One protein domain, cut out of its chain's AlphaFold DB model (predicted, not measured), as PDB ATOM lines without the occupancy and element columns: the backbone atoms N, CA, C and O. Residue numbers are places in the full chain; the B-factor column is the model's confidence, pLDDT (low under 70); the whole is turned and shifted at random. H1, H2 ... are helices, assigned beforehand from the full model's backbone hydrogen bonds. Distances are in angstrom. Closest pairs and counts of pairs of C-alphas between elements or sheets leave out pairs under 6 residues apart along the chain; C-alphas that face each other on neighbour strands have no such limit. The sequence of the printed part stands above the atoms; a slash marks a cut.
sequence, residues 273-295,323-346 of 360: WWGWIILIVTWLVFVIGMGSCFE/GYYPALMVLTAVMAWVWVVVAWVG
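AT A GLANCE: This is residues 273 to 295 and 323 to 346 of the 360 residues of an uncharacterized protein of Elaphomyces granulatus (UniProt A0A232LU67). Two long, straight helices, H1 and then H2, run opposite ways as a narrow, open V, nearest each other beside the cut in the chain and spread apart toward the first and last printed residues. The printed part has 47 residues, 44 of them in the two helices, with no named strand; the class is all helix. It is loose, with a radius of gyration of the C-alphas of 12.4 A, and flat, spanning 36 by 21 by 7 A.

HOW THE PARTS SIT: H1, residues 273 to 293, and H2, residues 324 to 346, are close but not clearly touching, with 1 pair of C-alphas within 8 A. Their closest C-alphas, those of Ser 292 and Ala 327, are 7.7 A apart. Their lines stand at a shallow tilt of 18 degrees, opposite ways, and their centres are 14.3 A apart. Residues 273 to 284 of H1 and 335 to 346 of H2 stand free. In H1 and H2 every O i to N i+4 pair is within hydrogen-bond range.

IN THESE COORDINATES: H1 begins at C-alpha 273, (147.991, 200.062, 184.192), and is 29.9 A long from first to last C-alpha. H2 is 31.8 A long and ends at C-alpha 346, (155.583, 200.672, 165.107).

THE WHOLE: The two C-alphas farthest apart, those of Trp 273 and Gly 323, are 36.8 A apart. Residues 296 to 322 are not printed, and C-alphas 295 and 323 are 8.5 A apart across this cut. Confidence is low, with pLDDT under 70, at residues 293 to 295 and 323 to 328.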
ATOM      1  N   TRP A 273     148.308 201.042 185.235       88.38
ATOM      2  CA  TRP A 273     147.991 200.062 184.192       88.38
ATOM      3  C   TRP A 273     149.225 199.668 183.367       88.38
ATOM      4  O   TRP A 273     149.457 198.479 183.138       88.38
ATOM      5  N   TRP A 274     150.072 200.633 182.996       89.75
ATOM      6  CA  TRP A 274     151.370 200.352 182.378       89.75
ATOM      7  C   TRP A 274     152.313 199.604 183.328       89.75
ATOM      8  O   TRP A 274     152.983 198.672 182.890       89.75
ATOM      9  N   GLY A 275     152.320 199.938 184.619       89.31
ATOM     10  CA  GLY A 275     153.056 199.216 185.655       89.31
ATOM     11  C   GLY A 275     152.630 197.751 185.767       89.31
ATOM     12  O   GLY A 275     153.486 196.872 185.754       89.31
ATOM     13  N   TRP A 276     151.325 197.464 185.775       91.31
ATOM     14  CA  TRP A 276     150.778 196.104 185.747       91.31
ATOM     15  C   TRP A 276     151.131 195.360 184.456       91.31
ATOM     16  O   TRP A 276     151.474 194.182 184.519       91.31
ATOM     17  N   ILE A 277     151.105 196.022 183.294       88.62
ATOM     18  CA  ILE A 277     151.551 195.420 182.026       88.62
ATOM     19  C   ILE A 277     153.035 195.066 182.093       88.62
ATOM     20  O   ILE A 277     153.400 193.935 181.781       88.62
ATOM     21  N   ILE A 278     153.888 195.999 182.519       85.88
ATOM     22  CA  ILE A 278     155.333 195.777 182.643       85.88
ATOM     23  C   ILE A 278     155.609 194.672 183.668       85.88
ATOM     24  O   ILE A 278     156.439 193.805 183.409       85.88
ATOM     25  N   LEU A 279     154.878 194.635 184.786       92.06
ATOM     26  CA  LEU A 279     154.973 193.585 185.801       92.06
ATOM     27  C   LEU A 279     154.582 192.210 185.239       92.06
ATOM     28  O   LEU A 279     155.322 191.251 185.419       92.06
ATOM     29  N   ILE A 280     153.464 192.104 184.515       88.31
ATOM     30  CA  ILE A 280     153.023 190.846 183.889       88.31
ATOM     31  C   ILE A 280     154.014 190.399 182.806       88.31
ATOM     32  O   ILE A 280     154.375 189.227 182.758       88.31
ATOM     33  N   VAL A 281     154.491 191.316 181.960       87.44
ATOM     34  CA  VAL A 281     155.456 191.015 180.894       87.44
ATOM     35  C   VAL A 281     156.800 190.567 181.472       87.44
ATOM     36  O   VAL A 281     157.316 189.530 181.065       87.44
ATOM     37  N   THR A 282     157.353 191.294 182.445       87.06
ATOM     38  CA  THR A 282     158.619 190.915 183.100       87.06
ATOM     39  C   THR A 282     158.489 189.616 183.889       87.06
ATOM     40  O   THR A 282     159.394 188.786 183.830       87.06
ATOM     41  N   TRP A 283     157.351 189.382 184.550       90.75
ATOM     42  CA  TRP A 283     157.069 188.120 185.232       90.75
ATOM     43  C   TRP A 283     156.954 186.945 184.253       90.75
ATOM     44  O   TRP A 283     157.534 185.895 184.508       90.75
ATOM     45  N   LEU A 284     156.294 187.117 183.102       85.00
ATOM     46  CA  LEU A 284     156.252 186.092 182.053       85.00
ATOM     47  C   LEU A 284     157.644 185.814 181.475       85.00
ATOM     48  O   LEU A 284     158.013 184.651 181.356       85.00
ATOM     49  N   VAL A 285     158.446 186.842 181.176       82.69
ATOM     50  CA  VAL A 285     159.838 186.661 180.717       82.69
ATOM     51  C   VAL A 285     160.675 185.929 181.773       82.69
ATOM     52  O   VAL A 285     161.439 185.033 181.422       82.69
ATOM     53  N   PHE A 286     160.495 186.235 183.060       82.38
ATOM     54  CA  PHE A 286     161.162 185.528 184.156       82.38
ATOM     55  C   PHE A 286     160.716 184.061 184.270       82.38
ATOM     56  O   PHE A 286     161.561 183.175 184.374       82.38
ATOM     57  N   VAL A 287     159.411 183.779 184.204       82.62
ATOM     58  CA  VAL A 287     158.855 182.415 184.278       82.62
ATOM     59  C   VAL A 287     159.230 181.577 183.050       82.62
ATOM     60  O   VAL A 287     159.523 180.392 183.192       82.62
ATOM     61  N   ILE A 288     159.278 182.176 181.859       78.38
ATOM     62  CA  ILE A 288     159.719 181.512 180.625       78.38
ATOM     63  C   ILE A 288     161.236 181.282 180.658       78.38
ATOM     64  O   ILE A 288     161.679 180.176 180.365       78.38
ATOM     65  N   GLY A 289     162.031 182.275 181.071       78.12
ATOM     66  CA  GLY A 289     163.489 182.159 181.175       78.12
ATOM     67  C   GLY A 289     163.924 181.122 182.209       78.12
ATOM     68  O   GLY A 289     164.597 180.154 181.867       78.12
ATOM     69  N   MET A 290     163.467 181.259 183.458       76.31
ATOM     70  CA  MET A 290     163.755 180.282 184.516       76.31
ATOM     71  C   MET A 290     163.159 178.912 184.179       76.31
ATOM     72  O   MET A 290     163.827 177.896 184.339       76.31
ATOM     73  N   GLY A 291     161.934 178.866 183.649       73.75
ATOM     74  CA  GLY A 291     161.302 177.615 183.233       73.75
ATOM     75  C   GLY A 291     162.042 176.900 182.097       73.75
ATOM     76  O   GLY A 291     162.067 175.673 182.076       73.75
ATOM     77  N   SER A 292     162.689 177.646 181.195       71.25
ATOM     78  CA  SER A 292     163.573 177.088 180.166       71.25
ATOM     79  C   SER A 292     164.884 176.560 180.754       71.25
ATOM     80  O   SER A 292     165.374 175.543 180.281       71.25
ATOM     81  N   CYS A 293     165.447 177.213 181.777       62.69
ATOM     82  CA  CYS A 293     166.677 176.756 182.438       62.69
ATOM     83  C   CYS A 293     166.481 175.524 183.337       62.69
ATOM     84  O   CYS A 293     167.444 174.807 183.583       62.69
ATOM     85  N   PHE A 294     165.269 175.288 183.845       62.72
ATOM     86  CA  PHE A 294     164.963 174.140 184.709       62.72
ATOM     87  C   PHE A 294     164.335 172.947 183.970       62.72
ATOM     88  O   PHE A 294     163.917 172.000 184.626       62.72
ATOM     89  N   GLU A 295     164.195 173.007 182.639       61.03
ATOM     90  CA  GLU A 295     163.535 171.981 181.801       61.03
ATOM     91  C   GLU A 295     162.108 171.594 182.254       61.03
ATOM     92  O   GLU A 295     161.520 170.627 181.770       61.03
ATOM     93  N   GLY A 323     166.726 168.384 173.774       59.12
ATOM     94  CA  GLY A 323     165.888 169.573 174.010       59.12
ATOM     95  C   GLY A 323     165.994 170.697 172.964       59.12
ATOM     96  O   GLY A 323     165.318 171.718 173.109       59.12
ATOM     97  N   TYR A 324     166.746 170.515 171.869       63.72
ATOM     98  CA  TYR A 324     166.837 171.504 170.779       63.72
ATOM     99  C   TYR A 324     165.472 171.911 170.188       63.72
ATOM    100  O   TYR A 324     165.212 173.100 170.011       63.72
ATOM    101  N   TYR A 325     164.564 170.963 169.921       63.41
ATOM    102  CA  TYR A 325     163.242 171.279 169.358       63.41
ATOM    103  C   TYR A 325     162.332 172.065 170.330       63.41
ATOM    104  O   TYR A 325     161.794 173.093 169.908       63.41
ATOM    105  N   PRO A 326     162.192 171.692 171.624       68.81
ATOM    106  CA  PRO A 326     161.569 172.551 172.635       68.81
ATOM    107  C   PRO A 326     162.190 173.951 172.716       68.81
ATOM    108  O   PRO A 326     161.461 174.946 172.712       68.81
ATOM    109  N   ALA A 327     163.524 174.049 172.716       65.81
ATOM    110  CA  ALA A 327     164.226 175.331 172.747       65.81
ATOM    111  C   ALA A 327     163.915 176.189 171.506       65.81
ATOM    112  O   ALA A 327     163.636 177.378 171.647       65.81
ATOM    113  N   LEU A 328     163.872 175.596 170.305       66.81
ATOM    114  CA  LEU A 328     163.435 176.276 169.081       66.81
ATOM    115  C   LEU A 328     161.981 176.757 169.162       66.81
ATOM    116  O   LEU A 328     161.693 177.873 168.727       66.81
ATOM    117  N   MET A 329     161.060 175.956 169.708       70.06
ATOM    118  CA  MET A 329     159.647 176.341 169.841       70.06
ATOM    119  C   MET A 329     159.470 177.517 170.811       70.06
ATOM    120  O   MET A 329     158.756 178.473 170.502       70.06
ATOM    121  N   VAL A 330     160.177 177.514 171.945       75.31
ATOM    122  CA  VAL A 330     160.166 178.643 172.891       75.31
ATOM    123  C   VAL A 330     160.850 179.874 172.283       75.31
ATOM    124  O   VAL A 330     160.299 180.974 172.348       75.31
ATOM    125  N   LEU A 331     162.002 179.710 171.624       74.88
ATOM    126  CA  LEU A 331     162.737 180.805 170.983       74.88
ATOM    127  C   LEU A 331     161.932 181.460 169.849       74.88
ATOM    128  O   LEU A 331     161.897 182.686 169.751       74.88
ATOM    129  N   THR A 332     161.252 180.666 169.018       75.06
ATOM    130  CA  THR A 332     160.384 181.178 167.942       75.06
ATOM    131  C   THR A 332     159.114 181.827 168.484       75.06
ATOM    132  O   THR A 332     158.719 182.868 167.957       75.06
ATOM    133  N   ALA A 333     158.521 181.314 169.566       76.50
ATOM    134  CA  ALA A 333     157.405 181.974 170.247       76.50
ATOM    135  C   ALA A 333     157.811 183.340 170.833       76.50
ATOM    136  O   ALA A 333     157.094 184.325 170.644       76.50
ATOM    137  N   VAL A 334     158.982 183.431 171.477       79.94
ATOM    138  CA  VAL A 334     159.531 184.702 171.985       79.94
ATOM    139  C   VAL A 334     159.844 185.662 170.836       79.94
ATOM    140  O   VAL A 334     159.439 186.823 170.901       79.94
ATOM    141  N   MET A 335     160.483 185.198 169.756       81.50
ATOM    142  CA  MET A 335     160.742 186.030 168.575       81.50
ATOM    143  C   MET A 335     159.451 186.545 167.935       81.50
ATOM    144  O   MET A 335     159.349 187.739 167.665       81.50
ATOM    145  N   ALA A 336     158.445 185.690 167.744       78.88
ATOM    146  CA  ALA A 336     157.151 186.086 167.195       78.88
ATOM    147  C   ALA A 336     156.422 187.087 168.107       78.88
ATOM    148  O   ALA A 336     155.863 188.067 167.615       78.88
ATOM    149  N   TRP A 337     156.467 186.895 169.430       87.38
ATOM    150  CA  TRP A 337     155.899 187.837 170.395       87.38
ATOM    151  C   TRP A 337     156.605 189.200 170.353       87.38
ATOM    152  O   TRP A 337     155.928 190.223 170.232       87.38
ATOM    153  N   VAL A 338     157.944 189.230 170.354       85.38
ATOM    154  CA  VAL A 338     158.723 190.467 170.167       85.38
ATOM    155  C   VAL A 338     158.356 191.134 168.842       85.38
ATOM    156  O   VAL A 338     158.133 192.342 168.816       85.38
ATOM    157  N   TRP A 339     158.206 190.371 167.756       89.69
ATOM    158  CA  TRP A 339     157.812 190.900 166.449       89.69
ATOM    159  C   TRP A 339     156.407 191.518 166.462       89.69
ATOM    160  O   TRP A 339     156.209 192.599 165.912       89.69
ATOM    161  N   VAL A 340     155.439 190.886 167.136       87.88
ATOM    162  CA  VAL A 340     154.082 191.431 167.323       87.88
ATOM    163  C   VAL A 340     154.109 192.703 168.172       87.88
ATOM    164  O   VAL A 340     153.447 193.677 167.813       87.88
ATOM    165  N   VAL A 341     154.898 192.737 169.252       85.81
ATOM    166  CA  VAL A 341     155.079 193.945 170.072       85.81
ATOM    167  C   VAL A 341     155.710 195.060 169.241       85.81
ATOM    168  O   VAL A 341     155.153 196.151 169.204       85.81
ATOM    169  N   VAL A 342     156.800 194.797 168.513       85.56
ATOM    170  CA  VAL A 342     157.484 195.776 167.646       85.56
ATOM    171  C   VAL A 342     156.579 196.263 166.509       85.56
ATOM    172  O   VAL A 342     156.566 197.459 166.225       85.56
ATOM    173  N   ALA A 343     155.773 195.394 165.897       84.25
ATOM    174  CA  ALA A 343     154.817 195.784 164.859       84.25
ATOM    175  C   ALA A 343     153.656 196.629 165.421       84.25
ATOM    176  O   ALA A 343     153.250 197.612 164.797       84.25
ATOM    177  N   TRP A 344     153.147 196.294 166.611       86.19
ATOM    178  CA  TRP A 344     152.106 197.068 167.299       86.19
ATOM    179  C   TRP A 344     152.622 198.435 167.761       86.19
ATOM    180  O   TRP A 344     151.979 199.454 167.506       86.19
ATOM    181  N   VAL A 345     153.813 198.460 168.368       83.62
ATOM    182  CA  VAL A 345     154.605 199.655 168.695       83.62
ATOM    183  C   VAL A 345     154.772 200.499 167.434       83.62
ATOM    184  O   VAL A 345     154.266 201.616 167.391       83.62
ATOM    185  N   GLY A 346     155.368 199.963 166.368       79.12
ATOM    186  CA  GLY A 346     155.583 200.672 165.107       79.12
ATOM    187  C   GLY A 346     154.294 201.283 164.554       79.12
ATOM    188  O   GLY A 346     154.225 202.494 164.355       79.12
TER     189      GLY A 346